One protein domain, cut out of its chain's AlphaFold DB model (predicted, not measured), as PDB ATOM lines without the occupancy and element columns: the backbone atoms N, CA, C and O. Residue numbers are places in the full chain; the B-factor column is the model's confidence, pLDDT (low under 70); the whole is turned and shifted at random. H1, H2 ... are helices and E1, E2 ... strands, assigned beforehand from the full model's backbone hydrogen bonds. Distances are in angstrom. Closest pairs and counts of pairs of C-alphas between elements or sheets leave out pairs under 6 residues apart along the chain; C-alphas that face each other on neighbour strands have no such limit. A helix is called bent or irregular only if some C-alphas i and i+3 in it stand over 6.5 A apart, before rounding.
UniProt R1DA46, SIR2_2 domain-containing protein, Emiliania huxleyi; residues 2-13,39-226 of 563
ATOM      1  N   MET A   2     149.835 168.490 178.023       65.94
ATOM      2  CA  MET A   2     149.629 169.229 179.286       65.94
ATOM      3  C   MET A   2     148.710 170.464 179.191       65.94
ATOM      4  O   MET A   2     147.754 170.541 179.953       65.94
ATOM      5  N   CYS A   3     148.915 171.381 178.229       61.59
ATOM      6  CA  CYS A   3     148.034 172.551 178.044       61.59
ATOM      7  C   CYS A   3     146.553 172.184 177.858       61.59
ATOM      8  O   CYS A   3     145.673 172.829 178.418       61.59
ATOM      9  N   VAL A   4     146.278 171.130 177.087       63.09
ATOM     10  CA  VAL A   4     144.920 170.646 176.798       63.09
ATOM     11  C   VAL A   4     144.272 170.063 178.039       63.09
ATOM     12  O   VAL A   4     143.105 170.332 178.326       63.09
ATOM     13  N   ILE A   5     145.032 169.280 178.797       63.91
ATOM     14  CA  ILE A   5     144.503 168.642 179.992       63.91
ATOM     15  C   ILE A   5     144.278 169.684 181.095       63.91
ATOM     16  O   ILE A   5     143.213 169.699 181.703       63.91
ATOM     17  N   ALA A   6     145.218 170.616 181.281       61.47
ATOM     18  CA  ALA A   6     145.063 171.742 182.197       61.47
ATOM     19  C   ALA A   6     143.852 172.616 181.829       61.47
ATOM     20  O   ALA A   6     143.051 172.938 182.701       61.47
ATOM     21  N   ALA A   7     143.653 172.922 180.542       60.75
ATOM     22  CA  ALA A   7     142.470 173.651 180.091       60.75
ATOM     23  C   ALA A   7     141.179 172.885 180.418       60.75
ATOM     24  O   ALA A   7     140.216 173.485 180.879       60.75
ATOM     25  N   THR A   8     141.176 171.558 180.252       61.12
ATOM     26  CA  THR A   8     140.030 170.696 180.585       61.12
ATOM     27  C   THR A   8     139.655 170.770 182.072       61.12
ATOM     28  O   THR A   8     138.469 170.788 182.399       61.12
ATOM     29  N   LEU A   9     140.639 170.868 182.973       60.47
ATOM     30  CA  LEU A   9     140.399 171.006 184.415       60.47
ATOM     31  C   LEU A   9     139.678 172.311 184.767       60.47
ATOM     32  O   LEU A   9     138.788 172.298 185.616       60.47
ATOM     33  N   SER A  10     139.960 173.400 184.050       57.28
ATOM     34  CA  SER A  10     139.258 174.682 184.209       57.28
ATOM     35  C   SER A  10     137.764 174.625 183.832       57.28
ATOM     36  O   SER A  10     137.017 175.553 184.138       57.28
ATOM     37  N   PHE A  11     137.301 173.547 183.180       54.41
ATOM     38  CA  PHE A  11     135.892 173.317 182.820       54.41
ATOM     39  C   PHE A  11     135.125 172.411 183.784       54.41
ATOM     40  O   PHE A  11     133.909 172.268 183.633       54.41
ATOM     41  N   ALA A  12     135.797 171.778 184.748       50.72
ATOM     42  CA  ALA A  12     135.161 170.821 185.655       50.72
ATOM     43  C   ALA A  12     134.095 171.460 186.569       50.72
ATOM     44  O   ALA A  12     133.277 170.745 187.149       50.72
ATOM     45  N   VAL A  13     134.063 172.794 186.647       45.34
ATOM     46  CA  VAL A  13     133.123 173.568 187.460       45.34
ATOM     47  C   VAL A  13     131.707 173.538 186.853       45.34
ATOM     48  O   VAL A  13     131.509 173.964 185.705       45.34
ATOM     49  N   PRO A  39     150.278 148.773 181.096       62.81
ATOM     50  CA  PRO A  39     150.254 148.845 179.640       62.81
ATOM     51  C   PRO A  39     151.503 149.567 179.122       62.81
ATOM     52  O   PRO A  39     152.012 150.487 179.770       62.81
ATOM     53  N   LEU A  40     151.999 149.142 177.955       80.69
ATOM     54  CA  LEU A  40     153.190 149.730 177.340       80.69
ATOM     55  C   LEU A  40     152.921 151.199 176.960       80.69
ATOM     56  O   LEU A  40     153.659 152.100 177.363       80.69
ATOM     57  N   GLY A  41     151.805 151.464 176.279       88.75
ATOM     58  CA  GLY A  41     151.305 152.803 175.951       88.75
ATOM     59  C   GLY A  41     150.169 153.283 176.865       88.75
ATOM     60  O   GLY A  41     149.611 152.521 177.651       88.75
ATOM     61  N   HIS A  42     149.782 154.555 176.743       94.00
ATOM     62  CA  HIS A  42     148.639 155.143 177.456       94.00
ATOM     63  C   HIS A  42     147.576 155.685 176.495       94.00
ATOM     64  O   HIS A  42     147.894 156.297 175.473       94.00
ATOM     65  N   VAL A  43     146.297 155.519 176.850       95.75
ATOM     66  CA  VAL A  43     145.165 156.117 176.121       95.75
ATOM     67  C   VAL A  43     144.744 157.415 176.799       95.75
ATOM     68  O   VAL A  43     144.141 157.389 177.870       95.75
ATOM     69  N   PHE A  44     144.995 158.547 176.146       95.12
ATOM     70  CA  PHE A  44     144.508 159.866 176.540       95.12
ATOM     71  C   PHE A  44     143.117 160.127 175.955       95.12
ATOM     72  O   PHE A  44     142.875 159.864 174.776       95.12
ATOM     73  N   VAL A  45     142.214 160.718 176.742       93.75
ATOM     74  CA  VAL A  45     140.955 161.280 176.224       93.75
ATOM     75  C   VAL A  45     140.984 162.784 176.423       93.75
ATOM     76  O   VAL A  45     140.989 163.271 177.549       93.75
ATOM     77  N   LEU A  46     141.015 163.523 175.316       90.06
ATOM     78  CA  LEU A  46     141.268 164.961 175.317       90.06
ATOM     79  C   LEU A  46     140.047 165.730 174.819       90.06
ATOM     80  O   LEU A  46     139.547 165.450 173.729       90.06
ATOM     81  N   HIS A  47     139.598 166.729 175.581       86.00
ATOM     82  CA  HIS A  47     138.627 167.708 175.097       86.00
ATOM     83  C   HIS A  47     139.374 168.806 174.335       86.00
ATOM     84  O   HIS A  47     139.907 169.727 174.947       86.00
ATOM     85  N   ALA A  48     139.506 168.670 173.015       83.00
ATOM     86  CA  ALA A  48     140.363 169.560 172.232       83.00
ATOM     87  C   ALA A  48     139.970 169.649 170.756       83.00
ATOM     88  O   ALA A  48     139.182 168.853 170.239       83.00
ATOM     89  N   ASP A  49     140.617 170.581 170.056       81.44
ATOM     90  CA  ASP A  49     140.706 170.551 168.601       81.44
ATOM     91  C   ASP A  49     141.889 169.668 168.186       81.44
ATOM     92  O   ASP A  49     143.031 169.929 168.565       81.44
ATOM     93  N   LEU A  50     141.624 168.642 167.376       83.38
ATOM     94  CA  LEU A  50     142.637 167.712 166.868       83.38
ATOM     95  C   LEU A  50     143.815 168.435 166.196       83.38
ATOM     96  O   LEU A  50     144.957 168.010 166.332       83.38
ATOM     97  N   ARG A  51     143.547 169.564 165.528       77.75
ATOM     98  CA  ARG A  51     144.545 170.358 164.790       77.75
ATOM     99  C   ARG A  51     145.516 171.111 165.701       77.75
ATOM    100  O   ARG A  51     146.522 171.622 165.223       77.75
ATOM    101  N   SER A  52     145.203 171.210 166.992       76.38
ATOM    102  CA  SER A  52     146.032 171.895 167.992       76.38
ATOM    103  C   SER A  52     147.052 170.975 168.673       76.38
ATOM    104  O   SER A  52     147.835 171.433 169.504       76.38
ATOM    105  N   LEU A  53     147.058 169.677 168.345       80.00
ATOM    106  CA  LEU A  53     147.951 168.702 168.961       80.00
ATOM    107  C   LEU A  53     149.244 168.514 168.164       80.00
ATOM    108  O   LEU A  53     149.233 168.372 166.944       80.00
ATOM    109  N   LEU A  54     150.357 168.439 168.893       81.62
ATOM    110  CA  LEU A  54     151.645 167.992 168.372       81.62
ATOM    111  C   LEU A  54     151.764 166.481 168.590       81.62
ATOM    112  O   LEU A  54     151.866 166.022 169.728       81.62
ATOM    113  N   THR A  55     151.707 165.727 167.497       87.44
ATOM    114  CA  THR A  55     151.621 164.258 167.454       87.44
ATOM    115  C   THR A  55     152.590 163.703 166.420       87.44
ATOM    116  O   THR A  55     153.001 164.416 165.506       87.44
ATOM    117  N   ASP A  56     152.957 162.434 166.551       90.25
ATOM    118  CA  ASP A  56     153.770 161.705 165.574       90.25
ATOM    119  C   ASP A  56     152.946 161.340 164.337       90.25
ATOM    120  O   ASP A  56     153.410 161.528 163.211       90.25
ATOM    121  N   ALA A  57     151.687 160.936 164.539       91.12
ATOM    122  CA  ALA A  57     150.723 160.774 163.460       91.12
ATOM    123  C   ALA A  57     149.302 161.175 163.872       91.12
ATOM    124  O   ALA A  57     148.908 161.019 165.030       91.12
ATOM    125  N   THR A  58     148.510 161.632 162.900       91.44
ATOM    126  CA  THR A  58     147.119 162.045 163.115       91.44
ATOM    127  C   THR A  58     146.186 161.502 162.043       91.44
ATOM    128  O   THR A  58     146.464 161.626 160.850       91.44
ATOM    129  N   LEU A  59     145.044 160.962 162.474       91.69
ATOM    130  CA  LEU A  59     143.952 160.535 161.606       91.69
ATOM    131  C   LEU A  59     142.944 161.664 161.381       91.69
ATOM    132  O   LEU A  59     142.300 162.117 162.326       91.69
ATOM    133  N   TYR A  60     142.731 162.055 160.131       87.62
ATOM    134  CA  TYR A  60     141.705 163.009 159.731       87.62
ATOM    135  C   TYR A  60     140.572 162.303 158.973       87.62
ATOM    136  O   TYR A  60     140.827 161.594 157.998       87.62
ATOM    137  N   PRO A  61     139.310 162.471 159.396       84.69
ATOM    138  CA  PRO A  61     138.167 161.970 158.650       84.69
ATOM    139  C   PRO A  61     137.975 162.800 157.378       84.69
ATOM    140  O   PRO A  61     138.020 164.029 157.433       84.69
ATOM    141  N   THR A  62     137.713 162.143 156.250       78.44
ATOM    142  CA  THR A  62     137.439 162.815 154.981       78.44
ATOM    143  C   THR A  62     136.353 162.116 154.163       78.44
ATOM    144  O   THR A  62     136.189 160.898 154.228       78.44
ATOM    145  N   THR A  63     135.600 162.907 153.402       71.19
ATOM    146  CA  THR A  63     134.730 162.446 152.308       71.19
ATOM    147  C   THR A  63     135.368 162.683 150.940       71.19
ATOM    148  O   THR A  63     134.918 162.117 149.954       71.19
ATOM    149  N   ASP A  64     136.403 163.525 150.879       65.69
ATOM    150  CA  ASP A  64     137.134 163.853 149.659       65.69
ATOM    151  C   ASP A  64     138.641 163.960 149.973       65.69
ATOM    152  O   ASP A  64     139.051 164.793 150.791       65.69
ATOM    153  N   PRO A  65     139.497 163.109 149.387       60.22
ATOM    154  CA  PRO A  65     140.940 163.212 149.578       60.22
ATOM    155  C   PRO A  65     141.546 164.525 149.037       60.22
ATOM    156  O   PRO A  65     142.653 164.870 149.448       60.22
ATOM    157  N   VAL A  66     140.843 165.252 148.158       56.59
ATOM    158  CA  VAL A  66     141.313 166.460 147.457       56.59
ATOM    159  C   VAL A  66     140.888 167.757 148.165       56.59
ATOM    160  O   VAL A  66     141.688 168.689 148.241       56.59
ATOM    161  N   ASP A  67     139.688 167.819 148.752       55.53
ATOM    162  CA  ASP A  67     139.156 169.011 149.443       55.53
ATOM    163  C   ASP A  67     138.891 168.748 150.933       55.53
ATOM    164  O   ASP A  67     137.758 168.562 151.385       55.53
ATOM    165  N   SER A  68     139.957 168.719 151.736       52.81
ATOM    166  CA  SER A  68     139.810 168.625 153.189       52.81
ATOM    167  C   SER A  68     140.132 169.969 153.849       52.81
ATOM    168  O   SER A  68     141.266 170.307 154.190       52.81
ATOM    169  N   GLY A  69     139.082 170.750 154.123       51.88
ATOM    170  CA  GLY A  69     139.143 171.937 154.993       51.88
ATOM    171  C   GLY A  69     139.642 171.654 156.426       51.88
ATOM    172  O   GLY A  69     139.759 172.573 157.240       51.88
ATOM    173  N   TRP A  70     139.943 170.388 156.734       51.88
ATOM    174  CA  TRP A  70     140.520 169.898 157.982       51.88
ATOM    175  C   TRP A  70     142.049 169.767 157.945       51.88
ATOM    176  O   TRP A  70     142.645 169.624 159.014       51.88
ATOM    177  N   PHE A  71     142.691 169.857 156.772       58.62
ATOM    178  CA  PHE A  71     144.150 169.825 156.668       58.62
ATOM    179  C   PHE A  71     144.783 170.991 157.448       58.62
ATOM    180  O   PHE A  71     144.316 172.135 157.342       58.62
ATOM    181  N   PRO A  72     145.880 170.758 158.195       54.34
ATOM    182  CA  PRO A  72     146.720 171.845 158.681       54.34
ATOM    183  C   PRO A  72     147.109 172.753 157.505       54.34
ATOM    184  O   PRO A  72     147.493 172.258 156.447       54.34
ATOM    185  N   ASN A  73     147.023 174.079 157.666       48.53
ATOM    186  CA  ASN A  73     147.250 175.038 156.569       48.53
ATOM    187  C   ASN A  73     148.585 174.821 155.826       48.53
ATOM    188  O   ASN A  73     148.655 175.067 154.630       48.53
ATOM    189  N   ALA A  74     149.613 174.315 156.515       45.62
ATOM    190  CA  ALA A  74     150.934 174.027 155.951       45.62
ATOM    191  C   ALA A  74     150.979 172.819 154.988       45.62
ATOM    192  O   ALA A  74     151.987 172.616 154.321       45.62
ATOM    193  N   GLN A  75     149.919 172.009 154.928       52.66
ATOM    194  CA  GLN A  75     149.823 170.810 154.084       52.66
ATOM    195  C   GLN A  75     148.710 170.909 153.033       52.66
ATOM    196  O   GLN A  75     148.496 169.956 152.286       52.66
ATOM    197  N   ARG A  76     148.034 172.062 152.927       53.41
ATOM    198  CA  ARG A  76     147.182 172.365 151.773       53.41
ATOM    199  C   ARG A  76     148.081 172.614 150.563       53.41
ATOM    200  O   ARG A  76     148.513 173.737 150.322       53.41
ATOM    201  N   GLN A  77     148.416 171.556 149.839       51.59
ATOM    202  CA  GLN A  77     148.962 171.696 148.495       51.59
ATOM    203  C   GLN A  77     147.799 172.011 147.551       51.59
ATOM    204  O   GLN A  77     146.722 171.442 147.702       51.59
ATOM    205  N   ASN A  78     148.010 172.911 146.588       49.94
ATOM    206  CA  ASN A  78     146.997 173.221 145.571       49.94
ATOM    207  C   ASN A  78     146.683 172.010 144.667       49.94
ATOM    208  O   ASN A  78     145.692 172.053 143.948       49.94
ATOM    209  N   ASP A  79     147.525 170.969 144.701       53.69
ATOM    210  CA  ASP A  79     147.415 169.757 143.886       53.69
ATOM    211  C   ASP A  79     147.995 168.554 144.676       53.69
ATOM    212  O   ASP A  79     149.180 168.230 144.544       53.69
ATOM    213  N   PRO A  80     147.243 167.960 145.627       56.47
ATOM    214  CA  PRO A  80     147.736 166.829 146.413       56.47
ATOM    215  C   PRO A  80     147.996 165.611 145.505       56.47
ATOM    216  O   PRO A  80     147.246 165.393 144.551       56.47
ATOM    217  N   PRO A  81     149.018 164.777 145.783       58.72
ATOM    218  CA  PRO A  81     149.272 163.578 144.986       58.72
ATOM    219  C   PRO A  81     148.027 162.679 144.967       58.72
ATOM    220  O   PRO A  81     147.394 162.530 146.019       58.72
ATOM    221  N   PRO A  82     147.672 162.059 143.827       64.94
ATOM    222  CA  PRO A  82     146.476 161.233 143.747       64.94
ATOM    223  C   PRO A  82     146.586 160.077 144.743       64.94
ATOM    224  O   PRO A  82     147.488 159.240 144.656       64.94
ATOM    225  N   LEU A  83     145.673 160.047 145.714       70.62
ATOM    226  CA  LEU A  83     145.543 158.919 146.625       70.62
ATOM    227  C   LEU A  83     144.814 157.774 145.910       70.62
ATOM    228  O   LEU A  83     143.897 158.036 145.126       70.62
ATOM    229  N   PRO A  84     145.194 156.508 146.169       77.00
ATOM    230  CA  PRO A  84     144.422 155.383 145.672       77.00
ATOM    231  C   PRO A  84     142.981 155.461 146.198       77.00
ATOM    232  O   PRO A  84     142.745 156.021 147.273       77.00
ATOM    233  N   PRO A  85     142.009 154.899 145.462       76.88
ATOM    234  CA  PRO A  85     140.627 154.919 145.901       76.88
ATOM    235  C   PRO A  85     140.448 154.098 147.179       76.88
ATOM    236  O   PRO A  85     141.061 153.042 147.364       76.88
ATOM    237  N   PHE A  86     139.545 154.561 148.043       80.06
ATOM    238  CA  PHE A  86     139.163 153.823 149.238       80.06
ATOM    239  C   PHE A  86     138.403 152.545 148.871       80.06
ATOM    240  O   PHE A  86     137.563 152.521 147.968       80.06
ATOM    241  N   THR A  87     138.670 151.474 149.616       81.44
ATOM    242  CA  THR A  87     138.061 150.153 149.415       81.44
ATOM    243  C   THR A  87     137.579 149.572 150.741       81.44
ATOM    244  O   THR A  87     137.936 150.052 151.818       81.44
ATOM    245  N   SER A  88     136.803 148.487 150.690       76.75
ATOM    246  CA  SER A  88     136.398 147.749 151.895       76.75
ATOM    247  C   SER A  88     137.591 147.218 152.697       76.75
ATOM    248  O   SER A  88     137.486 147.041 153.905       76.75
ATOM    249  N   ARG A  89     138.740 146.997 152.047       82.81
ATOM    250  CA  ARG A  89     139.976 146.528 152.686       82.81
ATOM    251  C   ARG A  89     140.909 147.666 153.087       82.81
ATOM    252  O   ARG A  89     141.618 147.525 154.074       82.81
ATOM    253  N   GLN A  90     140.872 148.788 152.376       86.31
ATOM    254  CA  GLN A  90     141.756 149.934 152.576       86.31
ATOM    255  C   GLN A  90     140.919 151.201 152.771       86.31
ATOM    256  O   GLN A  90     140.488 151.836 151.811       86.31
ATOM    257  N   ARG A  91     140.668 151.547 154.035       86.94
ATOM    258  CA  ARG A  91     139.814 152.677 154.443       86.94
ATOM    259  C   ARG A  91     140.619 153.888 154.889       86.94
ATOM    260  O   ARG A  91     140.052 154.965 155.074       86.94
ATOM    261  N   VAL A  92     141.920 153.687 155.091       90.50
ATOM    262  CA  VAL A  92     142.862 154.702 155.545       90.50
ATOM    263  C   VAL A  92     144.028 154.806 154.572       90.50
ATOM    264  O   VAL A  92     144.610 153.791 154.195       90.50
ATOM    265  N   HIS A  93     144.407 156.026 154.205       87.81
ATOM    266  CA  HIS A  93     145.612 156.295 153.422       87.81
ATOM    267  C   HIS A  93     146.512 157.293 154.138       87.81
ATOM    268  O   HIS A  93     146.036 158.293 154.669       87.81
ATOM    269  N   GLN A  94     147.818 157.035 154.134       87.19
ATOM    270  CA  GLN A  94     148.805 158.031 154.530       87.19
ATOM    271  C   GLN A  94     148.943 159.066 153.411       87.19
ATOM    272  O   GLN A  94     149.062 158.700 152.243       87.19
ATOM    273  N   LEU A  95     148.949 160.348 153.767       80.25
ATOM    274  CA  LEU A  95     149.203 161.429 152.827       80.25
ATOM    275  C   LEU A  95     150.706 161.451 152.471       80.25
ATOM    276  O   LEU A  95     151.544 161.663 153.360       80.25
ATOM    277  N   PRO A  96     151.078 161.226 151.196       74.88
ATOM    278  CA  PRO A  96     152.473 161.259 150.773       74.88
ATOM    279  C   PRO A  96     153.045 162.682 150.830       74.88
ATOM    280  O   PRO A  96     152.317 163.671 150.800       74.88
ATOM    281  N   GLY A  97     154.375 162.793 150.895       67.25
ATOM    282  CA  GLY A  97     155.059 164.091 150.846       67.25
ATOM    283  C   GLY A  97     154.979 164.910 152.139       67.25
ATOM    284  O   GLY A  97     155.165 166.124 152.107       67.25
ATOM    285  N   THR A  98     154.719 164.264 153.280       66.44
ATOM    286  CA  THR A  98     154.821 164.921 154.589       66.44
ATOM    287  C   THR A  98     156.269 165.405 154.801       66.44
ATOM    288  O   THR A  98     157.183 164.581 154.724       66.44
ATOM    289  N   PRO A  99     156.513 166.709 155.051       66.56
ATOM    290  CA  PRO A  99     157.866 167.224 155.254       66.56
ATOM    291  C   PRO A  99     158.600 166.514 156.396       66.56
ATOM    292  O   PRO A  99     157.986 166.140 157.397       66.56
ATOM    293  N   ALA A 100     159.924 166.386 156.285       65.88
ATOM    294  CA  ALA A 100     160.747 165.866 157.372       65.88
ATOM    295  C   ALA A 100     160.525 166.704 158.641       65.88
ATOM    296  O   ALA A 100     160.651 167.928 158.623       65.88
ATOM    297  N   GLY A 101     160.151 166.054 159.743       66.94
ATOM    298  CA  GLY A 101     159.821 166.760 160.979       66.94
ATOM    299  C   GLY A 101     158.416 167.373 161.018       66.94
ATOM    300  O   GLY A 101     158.110 168.054 161.994       66.94
ATOM    301  N   ALA A 102     157.504 167.068 160.087       72.44
ATOM    302  CA  ALA A 102     156.055 167.314 160.206       72.44
ATOM    303  C   ALA A 102     155.300 166.049 160.687       72.44
ATOM    304  O   ALA A 102     155.823 164.945 160.527       72.44
ATOM    305  N   PRO A 103     154.135 166.179 161.353       79.44
ATOM    306  CA  PRO A 103     153.347 165.022 161.786       79.44
ATOM    307  C   PRO A 103     152.854 164.223 160.577       79.44
ATOM    308  O   PRO A 103     152.413 164.818 159.589       79.44
ATOM    309  N   LEU A 104     152.890 162.891 160.666       86.31
ATOM    310  CA  LEU A 104     152.328 162.027 159.631       86.31
ATOM    311  C   LEU A 104     150.811 162.208 159.578       86.31
ATOM    312  O   LEU A 104     150.125 162.166 160.602       86.31
ATOM    313  N   VAL A 105     150.275 162.393 158.377       86.12
ATOM    314  CA  VAL A 105     148.839 162.583 158.172       86.12
ATOM    315  C   VAL A 105     148.238 161.346 157.544       86.12
ATOM    316  O   VAL A 105     148.705 160.870 156.513       86.12
ATOM    317  N   PHE A 106     147.175 160.851 158.163       89.00
ATOM    318  CA  PHE A 106     146.373 159.745 157.671       89.00
ATOM    319  C   PHE A 106     144.951 160.223 157.416       89.00
ATOM    320  O   PHE A 106     144.403 160.994 158.200       89.00
ATOM    321  N   LEU A 107     144.343 159.753 156.335       87.69
ATOM    322  CA  LEU A 107     142.988 160.100 155.932       87.69
ATOM    323  C   LEU A 107     142.097 158.874 156.015       87.69
ATOM    324  O   LEU A 107     142.402 157.866 155.388       87.69
ATOM    325  N   ALA A 108     141.007 158.970 156.774       88.00
ATOM    326  CA  ALA A 108     139.995 157.927 156.890       88.00
ATOM    327  C   ALA A 108     138.739 158.305 156.112       88.00
ATOM    328  O   ALA A 108     138.149 159.355 156.373       88.00
ATOM    329  N   ASN A 109     138.284 157.422 155.227       84.31
ATOM    330  CA  ASN A 109     137.012 157.611 154.541       84.31
ATOM    331  C   ASN A 109     135.832 157.483 155.520       84.31
ATOM    332  O   ASN A 109     135.688 156.461 156.201       84.31
ATOM    333  N   VAL A 110     134.968 158.502 155.569       77.69
ATOM    334  CA  VAL A 110     133.772 158.522 156.426       77.69
ATOM    335  C   VAL A 110     132.431 158.435 155.701       77.69
ATOM    336  O   VAL A 110     131.422 158.262 156.379       77.69
ATOM    337  N   ASP A 111     132.380 158.539 154.371       71.38
ATOM    338  CA  ASP A 111     131.119 158.367 153.632       71.38
ATOM    339  C   ASP A 111     130.882 156.918 153.180       71.38
ATOM    340  O   ASP A 111     129.752 156.558 152.847       71.38
ATOM    341  N   GLY A 112     131.931 156.085 153.220       64.19
ATOM    342  CA  GLY A 112     131.921 154.679 152.808       64.19
ATOM    343  C   GLY A 112     131.536 154.463 151.349       64.19
ATOM    344  O   GLY A 112     131.217 153.335 150.968       64.19
ATOM    345  N   ARG A 113     131.592 155.515 150.524       65.94
ATOM    346  CA  ARG A 113     131.592 155.374 149.073       65.94
ATOM    347  C   ARG A 113     132.906 154.711 148.690       65.94
ATOM    348  O   ARG A 113     133.988 155.181 149.038       65.94
ATOM    349  N   LEU A 114     132.784 153.568 148.033       63.66
ATOM    350  CA  LEU A 114     133.900 152.763 147.558       63.66
ATOM    351  C   LEU A 114     134.010 152.931 146.053       63.66
ATOM    352  O   LEU A 114     132.985 153.081 145.381       63.66
ATOM    353  N   GLU A 115     135.220 152.820 145.510       56.88
ATOM    354  CA  GLU A 115     135.289 152.477 144.094       56.88
ATOM    355  C   GLU A 115     134.698 151.080 143.854       56.88
ATOM    356  O   GLU A 115     134.877 150.191 144.697       56.88
ATOM    357  N   PRO A 116     134.003 150.860 142.719       53.03
ATOM    358  CA  PRO A 116     133.452 149.557 142.380       53.03
ATOM    359  C   PRO A 116     134.580 148.525 142.269       53.03
ATOM    360  O   PRO A 116     135.338 148.501 141.301       53.03
ATOM    361  N   GLN A 117     134.695 147.642 143.258       53.44
ATOM    362  CA  GLN A 117     135.505 146.436 143.118       53.44
ATOM    363  C   GLN A 117     134.651 145.359 142.450       53.44
ATOM    364  O   GLN A 117     133.455 145.275 142.716       53.44
ATOM    365  N   ARG A 118     135.268 144.502 141.619       51.00
ATOM    366  CA  ARG A 118     134.571 143.416 140.894       51.00
ATOM    367  C   ARG A 118     133.717 142.501 141.792       51.00
ATOM    368  O   ARG A 118     132.801 141.879 141.273       51.00
ATOM    369  N   ASP A 119     133.978 142.486 143.103       50.28
ATOM    370  CA  ASP A 119     133.363 141.584 144.082       50.28
ATOM    371  C   ASP A 119     132.744 142.301 145.306       50.28
ATOM    372  O   ASP A 119     132.484 141.660 146.326       50.28
ATOM    373  N   CYS A 120     132.549 143.628 145.280       50.16
ATOM    374  CA  CYS A 120     131.936 144.362 146.398       50.16
ATOM    375  C   CYS A 120     130.853 145.324 145.904       50.16
ATOM    376  O   CYS A 120     131.156 146.311 145.237       50.16
ATOM    377  N   GLU A 121     129.605 145.060 146.292       53.44
ATOM    378  CA  GLU A 121     128.502 146.009 146.125       53.44
ATOM    379  C   GLU A 121     128.805 147.292 146.926       53.44
ATOM    380  O   GLU A 121     129.109 147.207 148.124       53.44
ATOM    381  N   PRO A 122     128.756 148.486 146.304       54.78
ATOM    382  CA  PRO A 122     128.858 149.751 147.020       54.78
ATOM    383  C   PRO A 122     127.783 149.840 148.108       54.78
ATOM    384  O   PRO A 122     126.654 149.391 147.915       54.78
ATOM    385  N   PHE A 123     128.093 150.466 149.248       56.59
ATOM    386  CA  PHE A 123     127.077 150.688 150.277       56.59
ATOM    387  C   PHE A 123     125.947 151.570 149.730       56.59
ATOM    388  O   PHE A 123     126.121 152.767 149.497       56.59
ATOM    389  N   THR A 124     124.749 151.004 149.594       53.50
ATOM    390  CA  THR A 124     123.518 151.763 149.354       53.50
ATOM    391  C   THR A 124     123.005 152.315 150.690       53.50
ATOM    392  O   THR A 124     121.989 151.867 151.216       53.50
ATOM    393  N   GLY A 125     123.754 153.226 151.322       61.88
ATOM    394  CA  GLY A 125     123.383 153.785 152.626       61.88
ATOM    395  C   GLY A 125     124.559 154.304 153.453       61.88
ATOM    396  O   GLY A 125     125.667 154.467 152.956       61.88
ATOM    397  N   ARG A 126     124.304 154.589 154.736       67.75
ATOM    398  CA  ARG A 126     125.341 155.035 155.684       67.75
ATOM    399  C   ARG A 126     126.235 153.859 156.104       67.75
ATOM    400  O   ARG A 126     125.691 152.775 156.331       67.75
ATOM    401  N   PRO A 127     127.553 154.059 156.289       75.25
ATOM    402  CA  PRO A 127     128.444 152.977 156.699       75.25
ATOM    403  C   PRO A 127     128.080 152.423 158.089       75.25
ATOM    404  O   PRO A 127     127.678 153.193 158.970       75.25
ATOM    405  N   PRO A 128     128.222 151.103 158.318       80.25
ATOM    406  CA  PRO A 128     127.995 150.499 159.627       80.25
ATOM    407  C   PRO A 128     129.053 150.943 160.644       80.25
ATOM    408  O   PRO A 128     130.120 151.429 160.282       80.25
ATOM    409  N   LEU A 129     128.793 150.725 161.937       81.88
ATOM    410  CA  LEU A 129     129.720 151.105 163.011       81.88
ATOM    411  C   LEU A 129     131.132 150.530 162.803       81.88
ATOM    412  O   LEU A 129     132.116 151.256 162.947       81.88
ATOM    413  N   ASP A 130     131.221 149.254 162.419       87.25
ATOM    414  CA  ASP A 130     132.497 148.554 162.249       87.25
ATOM    415  C   ASP A 130     133.358 149.154 161.126       87.25
ATOM    416  O   ASP A 130     134.576 149.077 161.205       87.25
ATOM    417  N   TRP A 131     132.768 149.855 160.147       87.00
ATOM    418  CA  TRP A 131     133.527 150.592 159.129       87.00
ATOM    419  C   TRP A 131     134.502 151.597 159.758       87.00
ATOM    420  O   TRP A 131     135.676 151.666 159.393       87.00
ATOM    421  N   PHE A 132     134.015 152.368 160.730       88.06
ATOM    422  CA  PHE A 132     134.798 153.404 161.398       88.06
ATOM    423  C   PHE A 132     135.769 152.814 162.424       88.06
ATOM    424  O   PHE A 132     136.884 153.310 162.573       88.06
ATOM    425  N   VAL A 133     135.361 151.745 163.112       91.19
ATOM    426  CA  VAL A 133     136.222 151.020 164.057       91.19
ATOM    427  C   VAL A 133     137.394 150.374 163.311       91.19
ATOM    428  O   VAL A 133     138.538 150.490 163.748       91.19
ATOM    429  N   ASP A 134     137.141 149.774 162.148       91.69
ATOM    430  CA  ASP A 134     138.179 149.223 161.276       91.69
ATOM    431  C   ASP A 134     139.110 150.312 160.743       91.69
ATOM    432  O   ASP A 134     140.318 150.095 160.667       91.69
ATOM    433  N   ALA A 135     138.587 151.494 160.402       91.81
ATOM    434  CA  ALA A 135     139.423 152.625 160.011       91.81
ATOM    435  C   ALA A 135     140.364 153.048 161.153       91.81
ATOM    436  O   ALA A 135     141.551 153.264 160.920       91.81
ATOM    437  N   ALA A 136     139.882 153.095 162.401       95.06
ATOM    438  CA  ALA A 136     140.740 153.353 163.556       95.06
ATOM    439  C   ALA A 136     141.818 152.265 163.723       95.06
ATOM    440  O   ALA A 136     142.987 152.600 163.900       95.06
ATOM    441  N   ARG A 137     141.469 150.975 163.589       95.62
ATOM    442  CA  ARG A 137     142.447 149.868 163.632       95.62
ATOM    443  C   ARG A 137     143.504 149.989 162.530       95.62
ATOM    444  O   ARG A 137     144.692 149.877 162.823       95.62
ATOM    445  N   GLN A 138     143.090 150.256 161.289       95.25
ATOM    446  CA  GLN A 138     144.006 150.433 160.157       95.25
ATOM    447  C   GLN A 138     144.949 151.612 160.374       95.25
ATOM    448  O   GLN A 138     146.147 151.484 160.142       95.25
ATOM    449  N   PHE A 139     144.432 152.745 160.855       95.75
ATOM    450  CA  PHE A 139     145.263 153.891 161.205       95.75
ATOM    451  C   PHE A 139     146.335 153.523 162.230       95.75
ATOM    452  O   PHE A 139     147.506 153.786 161.988       95.75
ATOM    453  N   LEU A 140     145.951 152.892 163.344       96.19
ATOM    454  CA  LEU A 140     146.889 152.531 164.407       96.19
ATOM    455  C   LEU A 140     147.983 151.586 163.904       96.19
ATOM    456  O   LEU A 140     149.152 151.798 164.204       96.19
ATOM    457  N   GLN A 141     147.620 150.586 163.097       94.25
ATOM    458  CA  GLN A 141     148.570 149.640 162.509       94.25
ATOM    459  C   GLN A 141     149.555 150.326 161.558       94.25
ATOM    460  O   GLN A 141     150.764 150.141 161.685       94.25
ATOM    461  N   LEU A 142     149.046 151.131 160.621       92.81
ATOM    462  CA  LEU A 142     149.880 151.828 159.644       92.81
ATOM    463  C   LEU A 142     150.782 152.863 160.323       92.81
ATOM    464  O   LEU A 142     151.977 152.909 160.056       92.81
ATOM    465  N   ALA A 143     150.229 153.654 161.243       92.56
ATOM    466  CA  ALA A 143     150.980 154.675 161.955       92.56
ATOM    467  C   ALA A 143     152.040 154.069 162.885       92.56
ATOM    468  O   ALA A 143     153.153 154.583 162.932       92.56
ATOM    469  N   ALA A 144     151.743 152.964 163.579       91.88
ATOM    470  CA  ALA A 144     152.733 152.256 164.391       91.88
ATOM    471  C   ALA A 144     153.901 151.736 163.549       91.88
ATOM    472  O   ALA A 144     155.049 151.861 163.968       91.88
ATOM    473  N   ALA A 145     153.620 151.199 162.357       89.00
ATOM    474  CA  ALA A 145     154.657 150.755 161.430       89.00
ATOM    475  C   ALA A 145     155.534 151.927 160.964       89.00
ATOM    476  O   ALA A 145     156.753 151.820 161.017       89.00
ATOM    477  N   SER A 146     154.932 153.061 160.586       85.19
ATOM    478  CA  SER A 146     155.676 154.246 160.137       85.19
ATOM    479  C   SER A 146     156.497 154.909 161.245       85.19
ATOM    480  O   SER A 146     157.569 155.444 160.990       85.19
ATOM    481  N   VAL A 147     155.994 154.911 162.480       81.94
ATOM    482  CA  VAL A 147     156.684 155.508 163.634       81.94
ATOM    483  C   VAL A 147     157.760 154.570 164.196       81.94
ATOM    484  O   VAL A 147     158.742 155.041 164.764       81.94
ATOM    485  N   GLY A 148     157.595 153.255 164.025       65.19
ATOM    486  CA  GLY A 148     158.527 152.222 164.479       65.19
ATOM    487  C   GLY A 148     159.747 151.991 163.579       65.19
ATOM    488  O   GLY A 148     160.576 151.149 163.920       65.19
ATOM    489  N   GLU A 149     159.886 152.701 162.453       64.38
ATOM    490  CA  GLU A 149     161.080 152.620 161.599       64.38
ATOM    491  C   GLU A 149     162.334 153.113 162.357       64.38
ATOM    492  O   GLU A 149     162.337 154.201 162.952       64.38
ATOM    493  N   GLU A 150     163.399 152.294 162.353       43.00
ATOM    494  CA  GLU A 150     164.645 152.511 163.106       43.00
ATOM    495  C   GLU A 150     165.205 153.933 162.912       43.00
ATOM    496  O   GLU A 150     165.568 154.341 161.811       43.00
ATOM    497  N   GLY A 151     165.311 154.688 164.012       48.88
ATOM    498  CA  GLY A 151     165.877 156.044 164.032       48.88
ATOM    499  C   GLY A 151     164.858 157.178 164.185       48.88
ATOM    500  O   GLY A 151     165.259 158.311 164.477       48.88
ATOM    501  N   THR A 152     163.556 156.899 164.083       56.88
ATOM    502  CA  THR A 152     162.507 157.907 164.296       56.88
ATOM    503  C   THR A 152     162.324 158.173 165.793       56.88
ATOM    504  O   THR A 152     161.705 157.403 166.521       56.88
ATOM    505  N   ARG A 153     162.904 159.268 166.302       62.66
ATOM    506  CA  ARG A 153     162.663 159.704 167.689       62.66
ATOM    507  C   ARG A 153     161.259 160.286 167.815       62.66
ATOM    508  O   ARG A 153     160.872 161.109 166.986       62.66
ATOM    509  N   ALA A 154     160.568 159.937 168.903       75.75
ATOM    510  CA  ALA A 154     159.292 160.544 169.263       75.75
ATOM    511  C   ALA A 154     159.388 162.076 169.222       75.75
ATOM    512  O   ALA A 154     160.344 162.687 169.731       75.75
ATOM    513  N   ARG A 155     158.396 162.707 168.594       75.31
ATOM    514  CA  ARG A 155     158.365 164.160 168.427       75.31
ATOM    515  C   ARG A 155     158.366 164.881 169.767       75.31
ATOM    516  O   ARG A 155     157.947 164.362 170.800       75.31
ATOM    517  N   CYS A 156     158.869 166.115 169.739       70.00
ATOM    518  CA  CYS A 156     158.940 166.993 170.911       70.00
ATOM    519  C   CYS A 156     159.693 166.373 172.107       70.00
ATOM    520  O   CYS A 156     159.445 166.749 173.247       70.00
ATOM    521  N   ARG A 157     160.622 165.433 171.851       73.94
ATOM    522  CA  ARG A 157     161.411 164.722 172.877       73.94
ATOM    523  C   ARG A 157     160.544 163.969 173.898       73.94
ATOM    524  O   ARG A 157     160.964 163.787 175.042       73.94
ATOM    525  N   ARG A 158     159.340 163.538 173.504       82.38
ATOM    526  CA  ARG A 158     158.507 162.677 174.348       82.38
ATOM    527  C   ARG A 158     159.207 161.351 174.634       82.38
ATOM    528  O   ARG A 158     160.005 160.873 173.833       82.38
ATOM    529  N   ALA A 159     158.859 160.741 175.766       84.56
ATOM    530  CA  ALA A 159     159.317 159.390 176.090       84.56
ATOM    531  C   ALA A 159     158.738 158.333 175.139       84.56
ATOM    532  O   ALA A 159     159.409 157.348 174.867       84.56
ATOM    533  N   GLN A 160     157.520 158.558 174.641       88.06
ATOM    534  CA  GLN A 160     156.843 157.688 173.685       88.06
ATOM    535  C   GLN A 160     156.180 158.509 172.578       88.06
ATOM    536  O   GLN A 160     155.735 159.639 172.850       88.06
ATOM    537  N   PRO A 161     156.077 157.952 171.358       91.62
ATOM    538  CA  PRO A 161     155.314 158.570 170.286       91.62
ATOM    539  C   PRO A 161     153.842 158.745 170.666       91.62
ATOM    540  O   PRO A 161     153.294 157.954 171.431       91.62
ATOM    541  N   LEU A 162     153.197 159.771 170.110       92.88
ATOM    542  CA  LEU A 162     151.778 160.057 170.288       92.88
ATOM    543  C   LEU A 162     151.034 159.972 168.956       92.88
ATOM    544  O   LEU A 162     151.255 160.791 168.064       92.88
ATOM    545  N   LEU A 163     150.076 159.056 168.865       95.25
ATOM    546  CA  LEU A 163     149.098 159.017 167.778       95.25
ATOM    547  C   LEU A 163     147.829 159.757 168.202       95.25
ATOM    548  O   LEU A 163     147.421 159.659 169.356       95.25
ATOM    549  N   ALA A 164     147.169 160.472 167.294       94.31
ATOM    550  CA  ALA A 164     145.891 161.117 167.590       94.31
ATOM    551  C   ALA A 164     144.814 160.777 166.565       94.31
ATOM    552  O   ALA A 164     145.050 160.768 165.359       94.31
ATOM    553  N   LEU A 165     143.601 160.552 167.055       94.56
ATOM    554  CA  LEU A 165     142.425 160.340 166.226       94.56
ATOM    555  C   LEU A 165     141.190 160.969 166.874       94.56
ATOM    556  O   LEU A 165     141.070 160.972 168.103       94.56
ATOM    557  N   PRO A 166     140.250 161.503 166.081       92.19
ATOM    558  CA  PRO A 166     138.984 161.976 166.598       92.19
ATOM    559  C   PRO A 166     138.013 160.808 166.796       92.19
ATOM    560  O   PRO A 166     138.247 159.683 166.352       92.19
ATOM    561  N   VAL A 167     136.852 161.094 167.388       87.31
ATOM    562  CA  VAL A 167     135.714 160.164 167.352       87.31
ATOM    563  C   VAL A 167     135.154 160.086 165.920       87.31
ATOM    564  O   VAL A 167     134.262 160.848 165.533       87.31
ATOM    565  N   VAL A 168     135.702 159.170 165.119       79.62
ATOM    566  CA  VAL A 168     135.310 158.929 163.721       79.62
ATOM    567  C   VAL A 168     133.847 158.486 163.596       79.62
ATOM    568  O   VAL A 168     133.278 157.878 164.499       79.62
ATOM    569  N   GLY A 169     133.201 158.846 162.485       67.62
ATOM    570  CA  GLY A 169     131.796 158.508 162.216       67.62
ATOM    571  C   GLY A 169     130.756 159.301 163.022       67.62
ATOM    572  O   GLY A 169     129.560 159.179 162.757       67.62
ATOM    573  N   THR A 170     131.162 160.159 163.967       60.88
ATOM    574  CA  THR A 170     130.229 161.028 164.708       60.88
ATOM    575  C   THR A 170     130.044 162.382 164.008       60.88
ATOM    576  O   THR A 170     131.008 163.024 163.609       60.88
ATOM    577  N   GLY A 171     128.792 162.822 163.814       59.09
ATOM    578  CA  GLY A 171     128.455 164.048 163.065       59.09
ATOM    579  C   GLY A 171     127.726 163.761 161.746       59.09
ATOM    580  O   GLY A 171     126.868 162.878 161.707       59.09
ATOM    581  N   ASN A 172     128.054 164.494 160.675       48.22
ATOM    582  CA  ASN A 172     127.460 164.301 159.338       48.22
ATOM    583  C   ASN A 172     127.913 162.994 158.652       48.22
ATOM    584  O   ASN A 172     127.286 162.568 157.690       48.22
ATOM    585  N   GLY A 173     128.947 162.327 159.180       46.53
ATOM    586  CA  GLY A 173     129.513 161.071 158.665       46.53
ATOM    587  C   GLY A 173     128.754 159.790 159.035       46.53
ATOM    588  O   GLY A 173     129.296 158.708 158.889       46.53
ATOM    589  N   GLY A 174     127.515 159.872 159.533       45.88
ATOM    590  CA  GLY A 174     126.582 158.735 159.483       45.88
ATOM    591  C   GLY A 174     126.212 158.026 160.796       45.88
ATOM    592  O   GLY A 174     125.101 157.499 160.858       45.88
ATOM    593  N   ALA A 175     127.011 158.074 161.873       52.50
ATOM    594  CA  ALA A 175     126.747 157.322 163.120       52.50
ATOM    595  C   ALA A 175     126.242 158.178 164.305       52.50
ATOM    596  O   ALA A 175     126.470 157.849 165.471       52.50
ATOM    597  N   ARG A 176     125.534 159.288 164.036       56.78
ATOM    598  CA  ARG A 176     125.096 160.259 165.066       56.78
ATOM    599  C   ARG A 176     124.315 159.602 166.216       56.78
ATOM    600  O   ARG A 176     124.656 159.839 167.370       56.78
ATOM    601  N   THR A 177     123.378 158.704 165.899       57.31
ATOM    602  CA  THR A 177     122.507 157.995 166.860       57.31
ATOM    603  C   THR A 177     123.213 156.910 167.687       57.31
ATOM    604  O   THR A 177     122.629 156.388 168.632       57.31
ATOM    605  N   ALA A 178     124.467 156.574 167.364       70.06
ATOM    606  CA  ALA A 178     125.262 155.548 168.039       70.06
ATOM    607  C   ALA A 178     126.558 156.111 168.649       70.06
ATOM    608  O   ALA A 178     127.493 155.354 168.905       70.06
ATOM    609  N   SER A 179     126.619 157.424 168.901       79.62
ATOM    610  CA  SER A 179     127.818 158.117 169.397       79.62
ATOM    611  C   SER A 179     128.403 157.467 170.658       79.62
ATOM    612  O   SER A 179     129.612 157.267 170.726       79.62
ATOM    613  N   GLY A 180     127.566 157.064 171.622       82.38
ATOM    614  CA  GLY A 180     128.041 156.328 172.802       82.38
ATOM    615  C   GLY A 180     128.693 154.987 172.445       82.38
ATOM    616  O   GLY A 180     129.819 154.716 172.859       82.38
ATOM    617  N   ARG A 181     128.021 154.168 171.622       85.94
ATOM    618  CA  ARG A 181     128.551 152.866 171.178       85.94
ATOM    619  C   ARG A 181     129.854 153.018 170.391       85.94
ATOM    620  O   ARG A 181     130.761 152.220 170.584       85.94
ATOM    621  N   MET A 182     129.967 154.056 169.559       88.12
ATOM    622  CA  MET A 182     131.203 154.381 168.845       88.12
ATOM    623  C   MET A 182     132.353 154.658 169.809       88.12
ATOM    624  O   MET A 182     133.408 154.049 169.684       88.12
ATOM    625  N   ILE A 183     132.147 155.540 170.791       90.38
ATOM    626  CA  ILE A 183     133.188 155.881 171.768       90.38
ATOM    627  C   ILE A 183     133.623 154.639 172.553       90.38
ATOM    628  O   ILE A 183     134.820 154.435 172.718       90.38
ATOM    629  N   SER A 184     132.681 153.785 172.976       90.75
ATOM    630  CA  SER A 184     133.004 152.530 173.673       90.75
ATOM    631  C   SER A 184     133.893 151.625 172.821       90.75
ATOM    632  O   SER A 184     134.973 151.238 173.256       90.75
ATOM    633  N   ARG A 185     133.483 151.352 171.574       92.69
ATOM    634  CA  ARG A 185     134.230 150.475 170.658       92.69
ATOM    635  C   ARG A 185     135.586 151.061 170.270       92.69
ATOM    636  O   ARG A 185     136.543 150.312 170.120       92.69
ATOM    637  N   LEU A 186     135.692 152.384 170.124       93.81
ATOM    638  CA  LEU A 186     136.981 153.039 169.917       93.81
ATOM    639  C   LEU A 186     137.873 152.865 171.146       93.81
ATOM    640  O   LEU A 186     138.996 152.415 170.987       93.81
ATOM    641  N   LEU A 187     137.390 153.146 172.361       94.38
ATOM    642  CA  LEU A 187     138.186 152.964 173.579       94.38
ATOM    643  C   LEU A 187     138.696 151.523 173.733       94.38
ATOM    644  O   LEU A 187     139.865 151.354 174.060       94.38
ATOM    645  N   GLU A 188     137.874 150.511 173.434       94.19
ATOM    646  CA  GLU A 188     138.306 149.101 173.386       94.19
ATOM    647  C   GLU A 188     139.497 148.915 172.434       94.19
ATOM    648  O   GLU A 188     140.543 148.427 172.848       94.19
ATOM    649  N   VAL A 189     139.383 149.393 171.189       95.69
ATOM    650  CA  VAL A 189     140.470 149.321 170.198       95.69
ATOM    651  C   VAL A 189     141.747 150.005 170.685       95.69
ATOM    652  O   VAL A 189     142.842 149.492 170.458       95.69
ATOM    653  N   LEU A 190     141.624 151.167 171.326       96.00
ATOM    654  CA  LEU A 190     142.777 151.932 171.796       96.00
ATOM    655  C   LEU A 190     143.464 151.253 172.982       96.00
ATOM    656  O   LEU A 190     144.694 151.222 173.029       96.00
ATOM    657  N   TYR A 191     142.701 150.689 173.919       94.62
ATOM    658  CA  TYR A 191     143.273 149.935 175.034       94.62
ATOM    659  C   TYR A 191     143.925 148.632 174.562       94.62
ATOM    660  O   TYR A 191     145.054 148.360 174.961       94.62
ATOM    661  N   ASP A 192     143.288 147.888 173.650       93.62
ATOM    662  CA  ASP A 192     143.879 146.685 173.045       93.62
ATOM    663  C   ASP A 192     145.217 147.003 172.358       93.62
ATOM    664  O   ASP A 192     146.191 146.264 172.490       93.62
ATOM    665  N   PHE A 193     145.281 148.126 171.637       94.81
ATOM    666  CA  PHE A 193     146.493 148.571 170.953       94.81
ATOM    667  C   PHE A 193     147.599 148.979 171.940       94.81
ATOM    668  O   PHE A 193     148.722 148.489 171.863       94.81
ATOM    669  N   THR A 194     147.293 149.852 172.902       93.19
ATOM    670  CA  THR A 194     148.288 150.359 173.870       93.19
ATOM    671  C   THR A 194     148.782 149.295 174.855       93.19
ATOM    672  O   THR A 194     149.873 149.429 175.406       93.19
ATOM    673  N   ALA A 195     148.036 148.202 175.038       90.75
ATOM    674  CA  ALA A 195     148.482 147.062 175.829       90.75
ATOM    675  C   ALA A 195     149.708 146.351 175.224       90.75
ATOM    676  O   ALA A 195     150.504 145.785 175.971       90.75
ATOM    677  N   VAL A 196     149.877 146.388 173.896       91.00
ATOM    678  CA  VAL A 196     150.938 145.646 173.180       91.00
ATOM    679  C   VAL A 196     151.914 146.537 172.404       91.00
ATOM    680  O   VAL A 196     152.912 146.036 171.887       91.00
ATOM    681  N   HIS A 197     151.672 147.848 172.346       90.25
ATOM    682  CA  HIS A 197     152.541 148.822 171.684       90.25
ATOM    683  C   HIS A 197     153.029 149.894 172.667       90.25
ATOM    684  O   HIS A 197     152.229 150.477 173.396       90.25
ATOM    685  N   ASP A 198     154.327 150.214 172.629       90.56
ATOM    686  CA  ASP A 198     154.970 151.293 173.407       90.56
ATOM    687  C   ASP A 198     154.686 152.687 172.803       90.56
ATOM    688  O   ASP A 198     155.581 153.486 172.530       90.56
ATOM    689  N   ILE A 199     153.415 152.939 172.492       92.38
ATOM    690  CA  ILE A 199     152.933 154.120 171.776       92.38
ATOM    691  C   ILE A 199     151.713 154.664 172.510       92.38
ATOM    692  O   ILE A 199     150.737 153.949 172.734       92.38
ATOM    693  N   ASP A 200     151.745 155.952 172.834       94.75
ATOM    694  CA  ASP A 200     150.609 156.647 173.420       94.75
ATOM    695  C   ASP A 200     149.581 157.011 172.343       94.75
ATOM    696  O   ASP A 200     149.925 157.363 171.210       94.75
ATOM    697  N   VAL A 201     148.296 157.001 172.705       96.25
ATOM    698  CA  VAL A 201     147.217 157.363 171.781       96.25
ATOM    699  C   VAL A 201     146.254 158.363 172.408       96.25
ATOM    700  O   VAL A 201     145.744 158.147 173.500       96.25
ATOM    701  N   ALA A 202     145.968 159.457 171.705       95.81
ATOM    702  CA  ALA A 202     144.994 160.469 172.092       95.81
ATOM    703  C   ALA A 202     143.696 160.336 171.289       95.81
ATOM    704  O   ALA A 202     143.644 160.662 170.100       95.81
ATOM    705  N   LEU A 203     142.619 159.932 171.968       96.00
ATOM    706  CA  LEU A 203     141.260 160.086 171.467       96.00
ATOM    707  C   LEU A 203     140.811 161.531 171.691       96.00
ATOM    708  O   LEU A 203     140.552 161.960 172.820       96.00
ATOM    709  N   VAL A 204     140.706 162.284 170.602       92.62
ATOM    710  CA  VAL A 204     140.313 163.690 170.641       92.62
ATOM    711  C   VAL A 204     138.811 163.813 170.482       92.62
ATOM    712  O   VAL A 204     138.214 163.434 169.472       92.62
ATOM    713  N   VAL A 205     138.186 164.366 171.507       89.06
ATOM    714  CA  VAL A 205     136.745 164.500 171.594       89.06
ATOM    715  C   VAL A 205     136.393 165.975 171.526       89.06
ATOM    716  O   VAL A 205     136.904 166.772 172.303       89.06
ATOM    717  N   LYS A 206     135.491 166.341 170.612       82.50
ATOM    718  CA  LYS A 206     134.966 167.705 170.509       82.50
ATOM    719  C   LYS A 206     133.574 167.800 171.132       82.50
ATOM    720  O   LYS A 206     132.646 167.092 170.713       82.50
ATOM    721  N   GLY A 207     133.426 168.724 172.077       79.31
ATOM    722  CA  GLY A 207     132.177 169.040 172.758       79.31
ATOM    723  C   GLY A 207     132.006 168.307 174.089       79.31
ATOM    724  O   GLY A 207     132.280 167.110 174.214       79.31
ATOM    725  N   GLU A 208     131.454 169.027 175.063       79.44
ATOM    726  CA  GLU A 208     131.360 168.592 176.458       79.44
ATOM    727  C   GLU A 208     130.565 167.295 176.650       79.44
ATOM    728  O   GLU A 208     130.955 166.447 177.448       79.44
ATOM    729  N   ARG A 209     129.467 167.104 175.904       83.31
ATOM    730  CA  ARG A 209     128.617 165.904 176.025       83.31
ATOM    731  C   ARG A 209     129.375 164.635 175.640       83.31
ATOM    732  O   ARG A 209     129.351 163.652 176.375       83.31
ATOM    733  N   ARG A 210     130.100 164.667 174.515       85.75
ATOM    734  CA  ARG A 210     130.921 163.532 174.067       85.75
ATOM    735  C   ARG A 210     132.082 163.288 175.022       85.75
ATOM    736  O   ARG A 210     132.379 162.135 175.309       85.75
ATOM    737  N   PHE A 211     132.721 164.350 175.515       87.19
ATOM    738  CA  PHE A 211     133.825 164.223 176.464       87.19
ATOM    739  C   PHE A 211     133.356 163.608 177.794       87.19
ATOM    740  O   PHE A 211     133.946 162.641 178.266       87.19
ATOM    741  N   SER A 212     132.229 164.086 178.333       86.12
ATOM    742  CA  SER A 212     131.557 163.510 179.505       86.12
ATOM    743  C   SER A 212     131.228 162.026 179.304       86.12
ATOM    744  O   SER A 212     131.518 161.214 180.183       86.12
ATOM    745  N   ALA A 213     130.690 161.651 178.137       88.00
ATOM    746  CA  ALA A 213     130.395 160.258 177.802       88.00
ATOM    747  C   ALA A 213     131.658 159.389 177.707       88.00
ATOM    748  O   ALA A 213     131.687 158.286 178.246       88.00
ATOM    749  N   ALA A 214     132.720 159.892 177.070       90.69
ATOM    750  CA  ALA A 214     133.991 159.184 176.962       90.69
ATOM    751  C   ALA A 214     134.625 158.933 178.335       90.69
ATOM    752  O   ALA A 214     135.059 157.817 178.613       90.69
ATOM    753  N   GLN A 215     134.614 159.929 179.224       90.94
ATOM    754  CA  GLN A 215     135.126 159.757 180.582       90.94
ATOM    755  C   GLN A 215     134.241 158.817 181.419       90.94
ATOM    756  O   GLN A 215     134.763 158.005 182.180       90.94
ATOM    757  N   ALA A 216     132.910 158.859 181.265       87.88
ATOM    758  CA  ALA A 216     132.008 157.908 181.921       87.88
ATOM    759  C   ALA A 216     132.290 156.455 181.493       87.88
ATOM    760  O   ALA A 216     132.422 155.579 182.347       87.88
ATOM    761  N   LEU A 217     132.478 156.219 180.192       89.50
ATOM    762  CA  LEU A 217     132.862 154.915 179.643       89.50
ATOM    763  C   LEU A 217     134.238 154.457 180.145       89.50
ATOM    764  O   LEU A 217     134.375 153.320 180.592       89.50
ATOM    765  N   ARG A 218     135.245 155.344 180.171       90.12
ATOM    766  CA  ARG A 218     136.559 155.021 180.757       90.12
ATOM    767  C   ARG A 218     136.456 154.594 182.219       90.12
ATOM    768  O   ARG A 218     137.163 153.676 182.620       90.12
ATOM    769  N   ARG A 219     135.589 155.228 183.021       88.19
ATOM    770  CA  ARG A 219     135.367 154.814 184.419       88.19
ATOM    771  C   ARG A 219     134.780 153.409 184.509       88.19
ATOM    772  O   ARG A 219     135.226 152.639 185.351       88.19
ATOM    773  N   GLN A 220     133.820 153.073 183.645       85.56
ATOM    774  CA  GLN A 220     133.226 151.731 183.591       85.56
ATOM    775  C   GLN A 220     134.252 150.667 183.175       85.56
ATOM    776  O   GLN A 220     134.258 149.572 183.730       85.56
ATOM    777  N   MET A 221     135.149 151.005 182.243       86.19
ATOM    778  CA  MET A 221     136.251 150.134 181.820       86.19
ATOM    779  C   MET A 221     137.308 149.928 182.915       86.19
ATOM    780  O   MET A 221     138.019 148.926 182.888       86.19
ATOM    781  N   ALA A 222     137.387 150.847 183.887       77.75
ATOM    782  CA  ALA A 222     138.273 150.794 185.050       77.75
ATOM    783  C   ALA A 222     139.721 150.399 184.685       77.75
ATOM    784  O   ALA A 222     140.192 149.343 185.125       77.75
ATOM    785  N   PRO A 223     140.420 151.213 183.867       78.00
ATOM    786  CA  PRO A 223     141.816 150.956 183.536       78.00
ATOM    787  C   PRO A 223     142.669 150.997 184.809       78.00
ATOM    788  O   PRO A 223     142.340 151.690 185.779       78.00
ATOM    789  N   ALA A 224     143.760 150.238 184.810       83.19
ATOM    790  CA  ALA A 224     144.582 150.007 185.989       83.19
ATOM    791  C   ALA A 224     145.528 151.188 186.287       83.19
ATOM    792  O   ALA A 224     146.744 151.107 186.158       83.19
ATOM    793  N   TRP A 225     144.952 152.327 186.678       88.19
ATOM    794  CA  TRP A 225     145.687 153.567 186.945       88.19
ATOM    795  C   TRP A 225     146.764 153.429 188.022       88.19
ATOM    796  O   TRP A 225     147.798 154.090 187.927       88.19
ATOM    797  N   GLU A 226     146.532 152.599 189.040       87.38
ATOM    798  CA  GLU A 226     147.513 152.366 190.103       87.38
ATOM    799  C   GLU A 226     148.747 151.614 189.596       87.38
ATOM    800  O   GLU A 226     149.840 151.891 190.081       87.38
TER     801      GLU A 226
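AT A GLANCE: This is residues 2 to 13 and 39 to 226 of the 563 residues of the protein "SIR2_2 domain-containing protein" of Emiliania huxleyi (UniProt R1DA46). A strongly twisted sheet of six strands has three helices, H2, H3 and H4, in a row over one face, while H1 only grazes it beside the edge strand E1. Loops make much of the rest, among them residues 63 to 91 and 110 to 128. The 200 printed residues, under half of them in named elements, run H1 E1 E2 E3 E4 H2 E5 H3 E6 H4. The sheet, E1 E6 E5 E2 E4 E3, is mixed, and the class is mixed, helices and strands. The whole is compact, with a radius of gyration of the C-alphas of 16.7 A and spans of 52 by 41 by 31 A.

IN THESE COORDINATES: Begin with the sheet: E1 is residues 43 to 47, E6 200 to 205, 16.0 A long, E5 162 to 166, E2 57 to 62, E4 104 to 109, 16.7 A long, and E3 92 to 94. Find C-alpha 43 at (145.165, 156.117, 176.121), where E1 begins. H2 is residues 129 to 147, 27.3 A long. H3, residues 176 to 196, 30.8 A long, has a kink of 33 degrees near residue 183 and is irregular: C-alphas 177 and 180 are 8.3 A apart. H4, residues 208 to 221, 19.8 A long, ends at C-alpha 221, (136.251, 150.134, 181.820). H1 is residues 2 to 9.

HOW THE PARTS SIT: Look between E1 and E6, which are parallel, for N 44 and O 201 at 2.8 A. Between E4 and E3, an antiparallel hairpin, N 107 and O 93 are 2.8 A apart; both pairs are within hydrogen-bond range. H2, H3 and H4 are on the same face, making two layers, helices over a sheet. E5, H3, E6 form a strand-helix-strand unit, two parallel neighbour strands with a helix between, its crossover right-handed; E4, H2, E5 form a split one, with E2 between its strands, also right-handed. H2 and H3 touch, closest at the C-alphas of Val 133 and Leu 186, 6.2 A, the same way at a shallow tilt of 32 degrees, only just short of steep. H3 touches H4 with residues 179 to 187 alone, closest at the C-alphas of Ile 183 and Ala 214, 6.2 A. H2 and H4 are apart. Every O i to N i+4 pair is within range in H1, H2 and H4, and 14 of 17 in H3.

THE WHOLE: The C-alphas farthest apart are those of Val 13 and Arg 118, 55.5 A. Residues 14 to 38 are not printed, and C-alphas 13 and 39 stand 31.1 A apart across this cut. The links E2 to E3, E4 to H2 and H2 to E5 are long. The mean pLDDT of the printed part is 76.8; 67 residues are under 70, among them 2 to 13, 64 to 82 and 112 to 126.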